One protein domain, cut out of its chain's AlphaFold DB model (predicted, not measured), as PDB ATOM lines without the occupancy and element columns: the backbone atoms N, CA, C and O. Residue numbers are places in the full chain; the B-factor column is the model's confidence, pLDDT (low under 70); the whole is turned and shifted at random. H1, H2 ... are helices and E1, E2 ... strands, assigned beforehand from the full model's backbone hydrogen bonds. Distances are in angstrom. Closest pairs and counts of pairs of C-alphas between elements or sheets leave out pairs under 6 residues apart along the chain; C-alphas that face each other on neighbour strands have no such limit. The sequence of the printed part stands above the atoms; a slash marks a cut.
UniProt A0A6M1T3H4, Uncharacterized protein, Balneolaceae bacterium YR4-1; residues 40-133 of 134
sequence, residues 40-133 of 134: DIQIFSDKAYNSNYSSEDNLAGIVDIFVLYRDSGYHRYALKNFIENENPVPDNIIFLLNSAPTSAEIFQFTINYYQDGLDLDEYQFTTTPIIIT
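Overview. This is residues 40 to 133 of the 134 residues of an uncharacterized protein of Balneolaceae bacterium YR4-1 (UniProt A0A6M1T3H4). Two small three-stranded sheets, E1 E6 E7 and E3 E2 E4, stand partly face to face across a gap, with the short helices H1 and H2 bridging it along one side. The small strand pair E5 and E8 and the loop of residues 46 to 58 gather at one end, while the turns of the hairpins E2-E3 and E6-E7 point to the other. The printed part has 94 residues, in the order E1 H1 E2 E3 H2 E4 E5 E6 E7 E8, and is mostly strand; the sheets run E1 - E6 - E7, E3 - E2 - E4 and E5 - E8, all antiparallel. It is compact, with a radius of gyration of the C-alphas of 13.9 A, and its spans of 39 by 26 by 23 A make it only just elongated.

Arrangement. E1, residues 40 to 45, is an edge strand beside the inner strand E6, residues 109 to 116, with N 42 and O 112 2.9 A apart. E6 forms a hairpin with the other edge strand E7, residues 122 to 126, where N 111 and O 125 are 2.8 A apart. H1, residues 59 to 62, is on this sheet at a height of 6.5 A, over none of its strands; the closest C-alphas of E1 and H1, Ile 43 and Leu 59, are 5.2 A apart. E2, residues 63 to 69, is the inner strand of the second sheet and forms a hairpin with E3, residues 73 to 78; N 67 and O 75 are 2.8 A apart. E4, residues 92 to 97, is on E2's other side, with N 94 and O 66 2.8 A apart. H2, residues 79 to 84, is on this second sheet at a height of 7.7 A, only just over none of its strands, with 2 C-alphas falling on E3; it only grazes the first sheet. H1 only grazes the second sheet. H1 and H2 touch, with the C-alphas of Ala 60 and Leu 79 closest at 6.1 A. E3, H2 and E4 form a split strand-helix-strand unit, two strands running the same way with E2 between them, and its crossover is right-handed. E5, residues 105 to 107, and E8, residues 130 to 132, are antiparallel, with N 107 and O 130 2.8 A apart. E1 and E2 are apart, as are E4 and E6. Every O i to N i+4 pair of H2 is within hydrogen-bond range; H1 is too short for one.

Along the chain. E1 begins at C-alpha 40, (157.341, 80.595, 134.474), and is 16.9 A long; E2 is 19.3 A, E3 16.9 A, E4 16.7 A and E7 13.7 A. E6, the longest strand by residues, measures 23.2 A from C-alpha 109 to C-alpha 116 at (160.673, 72.697, 130.535). E5 runs on into E6 across one residue at 29 degrees. E8 ends at C-alpha 132, (135.953, 93.697, 136.692).

Size, cuts and confidence. The C-alphas of Ser 103 and Leu 118, the two farthest apart, are 41.8 A from each other. The printed part has no cut, and its one long link is E1 to H1, 13 residues. The mean pLDDT of the printed part is 91.7, and residue 118 is under 70.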
ATOM      1  N   ASP A  40     157.853  79.245 134.258       93.25
ATOM      2  CA  ASP A  40     157.341  80.595 134.474       93.25
ATOM      3  C   ASP A  40     155.885  80.739 134.010       93.25
ATOM      4  O   ASP A  40     155.436  80.106 133.052       93.25
ATOM      5  N   ILE A  41     155.142  81.620 134.681       94.94
ATOM      6  CA  ILE A  41     153.841  82.104 134.221       94.94
ATOM      7  C   ILE A  41     153.807  83.613 134.417       94.94
ATOM      8  O   ILE A  41     153.889  84.130 135.536       94.94
ATOM      9  N   GLN A  42     153.595  84.323 133.318       96.50
ATOM     10  CA  GLN A  42     153.495  85.772 133.304       96.50
ATOM     11  C   GLN A  42     152.086  86.182 132.921       96.50
ATOM     12  O   GLN A  42     151.501  85.629 131.991       96.50
ATOM     13  N   ILE A  43     151.533  87.151 133.642       97.31
ATOM     14  CA  ILE A  43     150.164  87.618 133.443       97.31
ATOM     15  C   ILE A  43     150.208  89.128 133.298       97.31
ATOM     16  O   ILE A  43     150.631  89.823 134.216       97.31
ATOM     17  N   PHE A  44     149.727  89.634 132.172       97.81
ATOM     18  CA  PHE A  44     149.674  91.061 131.877       97.81
ATOM     19  C   PHE A  44     148.241  91.470 131.578       97.81
ATOM     20  O   PHE A  44     147.483  90.696 130.991       97.81
ATOM     21  N   SER A  45     147.867  92.686 131.956       96.75
ATOM     22  CA  SER A  45     146.620  93.311 131.518       96.75
ATOM     23  C   SER A  45     146.872  94.260 130.347       96.75
ATOM     24  O   SER A  45     147.920  94.891 130.253       96.75
ATOM     25  N   ASP A  46     145.882  94.415 129.473       97.25
ATOM     26  CA  ASP A  46     145.907  95.335 128.325       97.25
ATOM     27  C   ASP A  46     146.065  96.819 128.711       97.25
ATOM     28  O   ASP A  46     146.409  97.663 127.883       97.25
ATOM     29  N   LYS A  47     145.822  97.141 129.982       95.25
ATOM     30  CA  LYS A  47     145.923  98.472 130.586       95.25
ATOM     31  C   LYS A  47     146.477  98.375 132.006       95.25
ATOM     32  O   LYS A  47     146.605  97.281 132.552       95.25
ATOM     33  N   ALA A  48     146.765  99.518 132.625       95.94
ATOM     34  CA  ALA A  48     147.144  99.555 134.034       95.94
ATOM     35  C   ALA A  48     146.039  98.952 134.917       95.94
ATOM     36  O   ALA A  48     144.881  99.368 134.847       95.94
ATOM     37  N   TYR A  49     146.403  97.976 135.746       95.31
ATOM     38  CA  TYR A  49     145.476  97.298 136.644       95.31
ATOM     39  C   TYR A  49     145.177  98.147 137.885       95.31
ATOM     40  O   TYR A  49     144.024  98.327 138.284       95.31
ATOM     41  N   ASN A  50     146.224  98.714 138.487       94.12
ATOM     42  CA  ASN A  50     146.117  99.678 139.578       94.12
ATOM     43  C   ASN A  50     147.369 100.571 139.644       94.12
ATOM     44  O   ASN A  50     148.248 100.481 138.791       94.12
ATOM     45  N   SER A  51     147.481 101.431 140.661       93.56
ATOM     46  CA  SER A  51     148.635 102.333 140.825       93.56
ATOM     47  C   SER A  51     149.994 101.631 140.938       93.56
ATOM     48  O   SER A  51     151.017 102.285 140.767       93.56
ATOM     49  N   ASN A  52     150.008 100.336 141.268       94.81
ATOM     50  CA  ASN A  52     151.217  99.540 141.470       94.81
ATOM     51  C   ASN A  52     151.527  98.615 140.284       94.81
ATOM     52  O   ASN A  52     152.601  98.026 140.271       94.81
ATOM     53  N   TYR A  53     150.594  98.459 139.338       96.00
ATOM     54  CA  TYR A  53     150.720  97.557 138.196       96.00
ATOM     55  C   TYR A  53     150.222  98.249 136.925       96.00
ATOM     56  O   TYR A  53     149.016  98.393 136.702       96.00
ATOM     57  N   SER A  54     151.165  98.686 136.096       96.69
ATOM     58  CA  SER A  54     150.936  99.144 134.728       96.69
ATOM     59  C   SER A  54     150.598  97.972 133.791       96.69
ATOM     60  O   SER A  54     150.600  96.814 134.199       96.69
ATOM     61  N   SER A  55     150.295  98.264 132.524       95.56
ATOM     62  CA  SER A  55     150.047  97.232 131.501       95.56
ATOM     63  C   SER A  55     151.275  96.376 131.182       95.56
ATOM     64  O   SER A  55     151.142  95.283 130.643       95.56
ATOM     65  N   GLU A  56     152.474  96.878 131.482       96.38
ATOM     66  CA  GLU A  56     153.739  96.178 131.234       96.38
ATOM     67  C   GLU A  56     154.203  95.375 132.459       96.38
ATOM     68  O   GLU A  56     155.163  94.611 132.372       96.38
ATOM     69  N   ASP A  57     153.522  95.517 133.600       97.38
ATOM     70  CA  ASP A  57     153.895  94.838 134.836       97.38
ATOM     71  C   ASP A  57     153.258  93.448 134.932       97.38
ATOM     72  O   ASP A  57     152.058  93.265 134.716       97.38
ATOM     73  N   ASN A  58     154.062  92.459 135.334       96.75
ATOM     74  CA  ASN A  58     153.573  91.105 135.578       96.75
ATOM     75  C   ASN A  58     152.723  91.055 136.863       96.75
ATOM     76  O   ASN A  58     153.213  91.272 137.977       96.75
ATOM     77  N   LEU A  59     151.454  90.685 136.710       96.69
ATOM     78  CA  LEU A  59     150.460  90.555 137.772       96.69
ATOM     79  C   LEU A  59     150.637  89.297 138.632       96.69
ATOM     80  O   LEU A  59     149.904  89.134 139.606       96.69
ATOM     81  N   ALA A  60     151.608  88.420 138.354       94.56
ATOM     82  CA  ALA A  60     151.832  87.196 139.132       94.56
ATOM     83  C   ALA A  60     151.987  87.434 140.650       94.56
ATOM     84  O   ALA A  60     151.712  86.547 141.453       94.56
ATOM     85  N   GLY A  61     152.391  88.641 141.070       94.00
ATOM     86  CA  GLY A  61     152.458  89.030 142.485       94.00
ATOM     87  C   GLY A  61     151.106  89.174 143.196       94.00
ATOM     88  O   GLY A  61     151.077  89.164 144.423       94.00
ATOM     89  N   ILE A  62     150.004  89.299 142.456       95.50
ATOM     90  CA  ILE A  62     148.635  89.435 142.981       95.50
ATOM     91  C   ILE A  62     147.710  88.314 142.498       95.50
ATOM     92  O   ILE A  62     146.489  88.443 142.599       95.50
ATOM     93  N   VAL A  63     148.276  87.228 141.973       96.69
ATOM     94  CA  VAL A  63     147.521  86.088 141.458       96.69
ATOM     95  C   VAL A  63     147.786  84.857 142.315       96.69
ATOM     96  O   VAL A  63     148.927  84.422 142.486       96.69
ATOM     97  N   ASP A  64     146.707  84.278 142.821       97.00
ATOM     98  CA  ASP A  64     146.688  82.904 143.299       97.00
ATOM     99  C   ASP A  64     146.244  81.973 142.177       97.00
ATOM    100  O   ASP A  64     145.568  82.374 141.227       97.00
ATOM    101  N   ILE A  65     146.573  80.697 142.321       96.06
ATOM    102  CA  ILE A  65     146.087  79.641 141.446       96.06
ATOM    103  C   ILE A  65     145.410  78.537 142.243       96.06
ATOM    104  O   ILE A  65     145.837  78.187 143.346       96.06
ATOM    105  N   PHE A  66     144.370  77.958 141.653       95.75
ATOM    106  CA  PHE A  66     143.884  76.635 142.015       95.75
ATOM    107  C   PHE A  66     144.340  75.649 140.954       95.75
ATOM    108  O   PHE A  66     143.979  75.787 139.786       95.75
ATOM    109  N   VAL A  67     145.111  74.655 141.370       93.81
ATOM    110  CA  VAL A  67     145.576  73.580 140.499       93.81
ATOM    111  C   VAL A  67     144.794  72.313 140.789       93.81
ATOM    112  O   VAL A  67     144.501  72.012 141.948       93.81
ATOM    113  N   LEU A  68     144.441  71.580 139.742       92.06
ATOM    114  CA  LEU A  68     143.811  70.271 139.838       92.06
ATOM    115  C   LEU A  68     144.787  69.219 139.331       92.06
ATOM    116  O   LEU A  68     145.193  69.268 138.172       92.06
ATOM    117  N   TYR A  69     145.078  68.236 140.175       87.12
ATOM    118  CA  TYR A  69     145.669  66.978 139.733       87.12
ATOM    119  C   TYR A  69     144.612  65.884 139.811       87.12
ATOM    120  O   TYR A  69     143.872  65.801 140.801       87.12
ATOM    121  N   ARG A  70     144.560  65.027 138.790       80.81
ATOM    122  CA  ARG A  70     143.588  63.931 138.655       80.81
ATOM    123  C   ARG A  70     143.413  63.093 139.923       80.81
ATOM    124  O   ARG A  70     142.285  62.735 140.252       80.81
ATOM    125  N   ASP A  71     144.503  62.858 140.650       80.75
ATOM    126  CA  ASP A  71     144.531  61.949 141.800       80.75
ATOM    127  C   ASP A  71     144.528  62.653 143.169       80.75
ATOM    128  O   ASP A  71     144.396  61.989 144.197       80.75
ATOM    129  N   SER A  72     144.650  63.986 143.218       81.81
ATOM    130  CA  SER A  72     144.742  64.730 144.488       81.81
ATOM    131  C   SER A  72     143.722  65.853 144.661       81.81
ATOM    132  O   SER A  72     143.697  66.473 145.724       81.81
ATOM    133  N   GLY A  73     142.891  66.139 143.658       86.81
ATOM    134  CA  GLY A  73     141.897  67.211 143.732       86.81
ATOM    135  C   GLY A  73     142.503  68.616 143.629       86.81
ATOM    136  O   GLY A  73     143.603  68.784 143.102       86.81
ATOM    137  N   TYR A  74     141.746  69.617 144.096       89.50
ATOM    138  CA  TYR A  74     142.113  71.033 143.999       89.50
ATOM    139  C   TYR A  74     143.019  71.485 145.144       89.50
ATOM    140  O   TYR A  74     142.672  71.320 146.315       89.50
ATOM    141  N   HIS A  75     144.110  72.161 144.795       92.19
ATOM    142  CA  HIS A  75     145.046  72.786 145.730       92.19
ATOM    143  C   HIS A  75     145.227  74.259 145.380       92.19
ATOM    144  O   HIS A  75     145.283  74.610 144.204       92.19
ATOM    145  N   ARG A  76     145.300  75.128 146.392       94.94
ATOM    146  CA  ARG A  76     145.504  76.571 146.206       94.94
ATOM    147  C   ARG A  76     146.948  76.946 146.513       94.94
ATOM    148  O   ARG A  76     147.447  76.595 147.580       94.94
ATOM    149  N   TYR A  77     147.556  77.740 145.641       95.25
ATOM    150  CA  TYR A  77     148.894  78.295 145.823       95.25
ATOM    151  C   TYR A  77     148.919  79.774 145.446       95.25
ATOM    152  O   TYR A  77     148.167  80.207 144.577       95.25
ATOM    153  N   ALA A  78     149.822  80.543 146.054       95.69
ATOM    154  CA  ALA A  78     150.261  81.790 145.435       95.69
ATOM    155  C   ALA A  78     151.050  81.438 144.166       95.69
ATOM    156  O   ALA A  78     151.894  80.539 144.224       95.69
ATOM    157  N   LEU A  79     150.802  82.123 143.045       95.38
ATOM    158  CA  LEU A  79     151.402  81.753 141.756       95.38
ATOM    159  C   LEU A  79     152.936  81.720 141.819       95.38
ATOM    160  O   LEU A  79     153.549  80.748 141.392       95.38
ATOM    161  N   LYS A  80     153.552  82.733 142.437       93.69
ATOM    162  CA  LYS A  80     155.012  82.785 142.614       93.69
ATOM    163  C   LYS A  80     155.555  81.568 143.361       93.69
ATOM    164  O   LYS A  80     156.475  80.920 142.884       93.69
ATOM    165  N   ASN A  81     154.924  81.205 144.478       93.75
ATOM    166  CA  ASN A  81     155.339  80.042 145.258       93.75
ATOM    167  C   ASN A  81     155.153  78.741 144.469       93.75
ATOM    168  O   ASN A  81     155.903  77.794 144.669       93.75
ATOM    169  N   PHE A  82     154.130  78.652 143.617       93.00
ATOM    170  CA  PHE A  82     153.920  77.462 142.804       93.00
ATOM    171  C   PHE A  82     155.068  77.245 141.808       93.00
ATOM    172  O   PHE A  82     155.551  76.120 141.699       93.00
ATOM    173  N   ILE A  83     155.520  78.318 141.153       91.56
ATOM    174  CA  ILE A  83     156.637  78.298 140.198       91.56
ATOM    175  C   ILE A  83     157.960  77.997 140.922       91.56
ATOM    176  O   ILE A  83     158.695  77.105 140.519       91.56
ATOM    177  N   GLU A  84     158.235  78.670 142.044       91.25
ATOM    178  CA  GLU A  84     159.486  78.502 142.810       91.25
ATOM    179  C   GLU A  84     159.686  77.092 143.389       91.25
ATOM    180  O   GLU A  84     160.816  76.695 143.662       91.25
ATOM    181  N   ASN A  85     158.603  76.341 143.610       88.75
ATOM    182  CA  ASN A  85     158.659  74.987 144.166       88.75
ATOM    183  C   ASN A  85     158.738  73.886 143.095       88.75
ATOM    184  O   ASN A  85     158.621  72.717 143.458       88.75
ATOM    185  N   GLU A  86     158.891  74.236 141.810       82.81
ATOM    186  CA  GLU A  86     159.024  73.278 140.696       82.81
ATOM    187  C   GLU A  86     157.927  72.196 140.717       82.81
ATOM    188  O   GLU A  86     158.172  71.002 140.536       82.81
ATOM    189  N   ASN A  87     156.684  72.606 140.999       83.75
ATOM    190  CA  ASN A  87     155.569  71.667 141.062       83.75
ATOM    191  C   ASN A  87     155.327  71.020 139.684       83.75
ATOM    192  O   ASN A  87     155.464  71.694 138.657       83.75
ATOM    193  N   PRO A  88     154.895  69.745 139.642       83.25
ATOM    194  CA  PRO A  88     154.551  69.089 138.386       83.25
ATOM    195  C   PRO A  88     153.404  69.824 137.687       83.25
ATOM    196  O   PRO A  88     152.519  70.383 138.354       83.25
ATOM    197  N   VAL A  89     153.393  69.778 136.351       87.00
ATOM    198  CA  VAL A  89     152.326  70.378 135.535       87.00
ATOM    199  C   VAL A  89     150.963  69.781 135.935       87.00
ATOM    200  O   VAL A  89     150.781  68.561 135.885       87.00
ATOM    201  N   PRO A  90     149.989  70.603 136.365       89.25
ATOM    202  CA  PRO A  90     148.658  70.138 136.739       89.25
ATOM    203  C   PRO A  90     147.762  69.916 135.514       89.25
ATOM    204  O   PRO A  90     147.960  70.522 134.465       89.25
ATOM    205  N   ASP A  91     146.705  69.107 135.663       87.88
ATOM    206  CA  ASP A  91     145.709  68.899 134.600       87.88
ATOM    207  C   ASP A  91     144.905  70.184 134.307       87.88
ATOM    208  O   ASP A  91     144.404  70.383 133.199       87.88
ATOM    209  N   ASN A  92     144.715  71.042 135.317       90.19
ATOM    210  CA  ASN A  92     144.001  72.309 135.180       90.19
ATOM    211  C   ASN A  92     144.561  73.376 136.125       90.19
ATOM    212  O   ASN A  92     144.899  73.071 137.271       90.19
ATOM    213  N   ILE A  93     144.588  74.626 135.655       92.88
ATOM    214  CA  ILE A  93     144.928  75.810 136.445       92.88
ATOM    215  C   ILE A  93     143.793  76.824 136.324       92.88
ATOM    216  O   ILE A  93     143.406  77.214 135.222       92.88
ATOM    217  N   ILE A  94     143.301  77.294 137.467       93.69
ATOM    218  CA  ILE A  94     142.368  78.415 137.566       93.69
ATOM    219  C   ILE A  94     143.103  79.578 138.222       93.69
ATOM    220  O   ILE A  94     143.560  79.459 139.357       93.69
ATOM    221  N   PHE A  95     143.179  80.710 137.526       94.44
ATOM    222  CA  PHE A  95     143.789  81.936 138.035       94.44
ATOM    223  C   PHE A  95     142.785  82.761 138.844       94.44
ATOM    224  O   PHE A  95     141.647  82.968 138.418       94.44
ATOM    225  N   LEU A  96     143.221  83.260 139.998       94.38
ATOM    226  CA  LEU A  96     142.445  84.110 140.890       94.38
ATOM    227  C   LEU A  96     143.208  85.403 141.175       94.38
ATOM    228  O   LEU A  96     144.279  85.383 141.775       94.38
ATOM    229  N   LEU A  97     142.620  86.538 140.807       93.44
ATOM    230  CA  LEU A  97     143.125  87.850 141.206       93.44
ATOM    231  C   LEU A  97     142.771  88.116 142.675       93.44
ATOM    232  O   LEU A  97     141.605  88.055 143.063       93.44
ATOM    233  N   ASN A  98     143.777  88.440 143.485       92.38
ATOM    234  CA  ASN A  98     143.632  88.656 144.930       92.38
ATOM    235  C   ASN A  98     143.369  90.120 145.317       92.38
ATOM    236  O   ASN A  98     143.202  90.432 146.495       92.38
ATOM    237  N   SER A  99     143.366  91.031 144.350       90.75
ATOM    238  CA  SER A  99     143.103  92.455 144.560       90.75
ATOM    239  C   SER A  99     142.229  92.982 143.439       90.75
ATOM    240  O   SER A  99     142.427  92.566 142.307       90.75
ATOM    241  N   ALA A 100     141.324  93.911 143.740       91.69
ATOM    242  CA  ALA A 100     140.539  94.610 142.728       91.69
ATOM    243  C   ALA A 100     141.390  95.648 141.959       91.69
ATOM    244  O   ALA A 100     142.395  96.139 142.497       91.69
ATOM    245  N   PRO A 101     141.000  96.008 140.723       93.56
ATOM    246  CA  PRO A 101     141.624  97.101 139.990       93.56
ATOM    247  C   PRO A 101     141.326  98.463 140.641       93.56
ATOM    248  O   PRO A 101     140.525  98.590 141.566       93.56
ATOM    249  N   THR A 102     141.970  99.537 140.178       92.19
ATOM    250  CA  THR A 102     141.664 100.889 140.695       92.19
ATOM    251  C   THR A 102     140.291 101.390 140.251       92.19
ATOM    252  O   THR A 102     139.677 102.203 140.940       92.19
ATOM    253  N   SER A 103     139.778 100.924 139.118       88.50
ATOM    254  CA  SER A 103     138.496 101.360 138.568       88.50
ATOM    255  C   SER A 103     137.763 100.196 137.919       88.50
ATOM    256  O   SER A 103     138.383  99.286 137.371       88.50
ATOM    257  N   ALA A 104     136.431 100.244 137.998       92.44
ATOM    258  CA  ALA A 104     135.576  99.256 137.368       92.44
ATOM    259  C   ALA A 104     135.641  99.416 135.844       92.44
ATOM    260  O   ALA A 104     135.114 100.380 135.289       92.44
ATOM    261  N   GLU A 105     136.303  98.477 135.180       92.88
ATOM    262  CA  GLU A 105     136.641  98.568 133.765       92.88
ATOM    263  C   GLU A 105     136.615  97.198 133.087       92.88
ATOM    264  O   GLU A 105     136.581  96.146 133.726       92.88
ATOM    265  N   ILE A 106     136.630  97.230 131.755       95.50
ATOM    266  CA  ILE A 106     136.873  96.049 130.935       95.50
ATOM    267  C   ILE A 106     138.381  95.815 130.874       95.50
ATOM    268  O   ILE A 106     139.113  96.731 130.497       95.50
ATOM    269  N   PHE A 107     138.808  94.601 131.199       96.00
ATOM    270  CA  PHE A 107     140.187  94.138 131.105       96.00
ATOM    271  C   PHE A 107     140.295  92.952 130.158       96.00
ATOM    272  O   PHE A 107     139.415  92.087 130.112       96.00
ATOM    273  N   GLN A 108     141.407  92.887 129.446       97.19
ATOM    274  CA  GLN A 108     141.849  91.715 128.715       97.19
ATOM    275  C   GLN A 108     143.219  91.304 129.251       97.19
ATOM    276  O   GLN A 108     144.090  92.150 129.442       97.19
ATOM    277  N   PHE A 109     143.409  90.011 129.504       96.94
ATOM    278  CA  PHE A 109     144.652  89.499 130.069       96.94
ATOM    279  C   PHE A 109     145.397  88.668 129.044       96.94
ATOM    280  O   PHE A 109     144.787  87.851 128.356       96.94
ATOM    281  N   THR A 110     146.709  88.851 128.980       97.88
ATOM    282  CA  THR A 110     147.616  87.970 128.246       97.88
ATOM    283  C   THR A 110     148.398  87.145 129.250       97.88
ATOM    284  O   THR A 110     149.006  87.696 130.168       97.88
ATOM    285  N   ILE A 111     148.343  85.830 129.089       96.69
ATOM    286  CA  ILE A 111     149.056  84.869 129.914       96.69
ATOM    287  C   ILE A 111     150.114  84.223 129.031       96.69
ATOM    288  O   ILE A 111     149.775  83.607 128.017       96.69
ATOM    289  N   ASN A 112     151.371  84.348 129.439       96.06
ATOM    290  CA  ASN A 112     152.486  83.599 128.875       96.06
ATOM    291  C   ASN A 112     152.814  82.468 129.841       96.06
ATOM    292  O   ASN A 112     153.009  82.705 131.034       96.06
ATOM    293  N   TYR A 113     152.852  81.255 129.328       93.19
ATOM    294  CA  TYR A 113     153.136  80.035 130.058       93.19
ATOM    295  C   TYR A 113     154.409  79.425 129.487       93.19
ATOM    296  O   TYR A 113     154.491  79.224 128.276       93.19
ATOM    297  N   TYR A 114     155.364  79.115 130.354       91.88
ATOM    298  CA  TYR A 114     156.625  78.489 129.988       91.88
ATOM    299  C   TYR A 114     156.799  77.206 130.786       91.88
ATOM    300  O   TYR A 114     156.517  77.160 131.990       91.88
ATOM    301  N   GLN A 115     157.271  76.162 130.120       89.25
ATOM    302  CA  GLN A 115     157.581  74.894 130.764       89.25
ATOM    303  C   GLN A 115     158.879  74.327 130.204       89.25
ATOM    304  O   GLN A 115     159.255  74.628 129.073       89.25
ATOM    305  N   ASP A 116     159.559  73.516 131.006       79.88
ATOM    306  CA  ASP A 116     160.673  72.697 130.535       79.88
ATOM    307  C   ASP A 116     160.109  71.329 130.153       79.88
ATOM    308  O   ASP A 116     159.774  70.512 131.018       79.88
ATOM    309  N   GLY A 117     159.894  71.123 128.854       70.31
ATOM    310  CA  GLY A 117     159.286  69.908 128.334       70.31
ATOM    311  C   GLY A 117     159.755  69.538 126.939       70.31
ATOM    312  O   GLY A 117     160.621  70.184 126.360       70.31
ATOM    313  N   LEU A 118     159.222  68.437 126.407       66.25
ATOM    314  CA  LEU A 118     159.695  67.908 125.120       66.25
ATOM    315  C   LEU A 118     159.051  68.605 123.915       66.25
ATOM    316  O   LEU A 118     159.703  68.751 122.882       66.25
ATOM    317  N   ASP A 119     157.780  68.997 124.043       70.56
ATOM    318  CA  ASP A 119     156.950  69.430 122.909       70.56
ATOM    319  C   ASP A 119     156.511  70.904 122.969       70.56
ATOM    320  O   ASP A 119     156.106  71.468 121.949       70.56
ATOM    321  N   LEU A 120     156.551  71.533 124.146       74.12
ATOM    322  CA  LEU A 120     156.059  72.893 124.358       74.12
ATOM    323  C   LEU A 120     157.002  73.637 125.300       74.12
ATOM    324  O   LEU A 120     157.044  73.308 126.476       74.12
ATOM    325  N   ASP A 121     157.683  74.658 124.783       83.88
ATOM    326  CA  ASP A 121     158.534  75.548 125.586       83.88
ATOM    327  C   ASP A 121     157.764  76.796 126.048       83.88
ATOM    328  O   ASP A 121     157.974  77.317 127.142       83.88
ATOM    329  N   GLU A 122     156.845  77.277 125.203       90.19
ATOM    330  CA  GLU A 122     156.069  78.495 125.426       90.19
ATOM    331  C   GLU A 122     154.653  78.355 124.857       90.19
ATOM    332  O   GLU A 122     154.439  77.887 123.736       90.19
ATOM    333  N   TYR A 123     153.674  78.832 125.620       91.19
ATOM    334  CA  TYR A 123     152.304  79.023 125.179       91.19
ATOM    335  C   TYR A 123     151.794  80.391 125.620       91.19
ATOM    336  O   TYR A 123     151.830  80.734 126.800       91.19
ATOM    337  N   GLN A 124     151.251  81.156 124.678       95.12
ATOM    338  CA  GLN A 124     150.601  82.429 124.962       95.12
ATOM    339  C   GLN A 124     149.110  82.326 124.667       95.12
ATOM    340  O   GLN A 124     148.702  81.854 123.603       95.12
ATOM    341  N   PHE A 125     148.289  82.832 125.583       95.19
ATOM    342  CA  PHE A 125     146.875  83.045 125.310       95.19
ATOM    343  C   PHE A 125     146.391  84.387 125.841       95.19
ATOM    344  O   PHE A 125     146.850  84.884 126.868       95.19
ATOM    345  N   THR A 126     145.400  84.942 125.153       96.50
ATOM    346  CA  THR A 126     144.735  86.172 125.565       96.50
ATOM    347  C   THR A 126     143.277  85.870 125.889       96.50
ATOM    348  O   THR A 126     142.581  85.211 125.113       96.50
ATOM    349  N   THR A 127     142.796  86.333 127.041       94.69
ATOM    350  CA  THR A 127     141.403  86.141 127.453       94.69
ATOM    351  C   THR A 127     140.456  86.918 126.542       94.69
ATOM    352  O   THR A 127     140.823  87.905 125.903       94.69
ATOM    353  N   THR A 128     139.180  86.543 126.530       96.19
ATOM    354  CA  THR A 128     138.149  87.493 126.102       96.19
ATOM    355  C   THR A 128     138.091  88.666 127.091       96.19
ATOM    356  O   THR A 128     138.397  88.464 128.271       96.19
ATOM    357  N   PRO A 129     137.679  89.870 126.662       95.44
ATOM    358  CA  PRO A 129     137.511  90.994 127.574       95.44
ATOM    359  C   PRO A 129     136.473  90.692 128.664       95.44
ATOM    360  O   PRO A 129     135.390  90.183 128.367       95.44
ATOM    361  N   ILE A 130     136.791  91.019 129.915       92.38
ATOM    362  CA  ILE A 130     135.921  90.827 131.082       92.38
ATOM    363  C   ILE A 130     135.760  92.133 131.854       92.38
ATOM    364  O   ILE A 130     136.709  92.894 132.002       92.38
ATOM    365  N   ILE A 131     134.552  92.401 132.355       91.88
ATOM    366  CA  ILE A 131     134.309  93.538 133.250       91.88
ATOM    367  C   ILE A 131     134.700  93.113 134.660       91.88
ATOM    368  O   ILE A 131     134.150  92.141 135.181       91.88
ATOM    369  N   ILE A 132     135.608  93.859 135.281       89.25
ATOM    370  CA  ILE A 132     135.953  93.697 136.692       89.25
ATOM    371  C   ILE A 132     135.438  94.926 137.433       89.25
ATOM    372  O   ILE A 132     135.701  96.054 137.028       89.25
ATOM    373  N   THR A 133     134.677  94.703 138.500       84.38
ATOM    374  CA  THR A 133     134.138  95.758 139.366       84.38
ATOM    375  C   THR A 133     134.881  95.780 140.698       84.38
ATOM    376  O   THR A 133     135.307  94.725 141.167       84.38
TER     377      THR A 133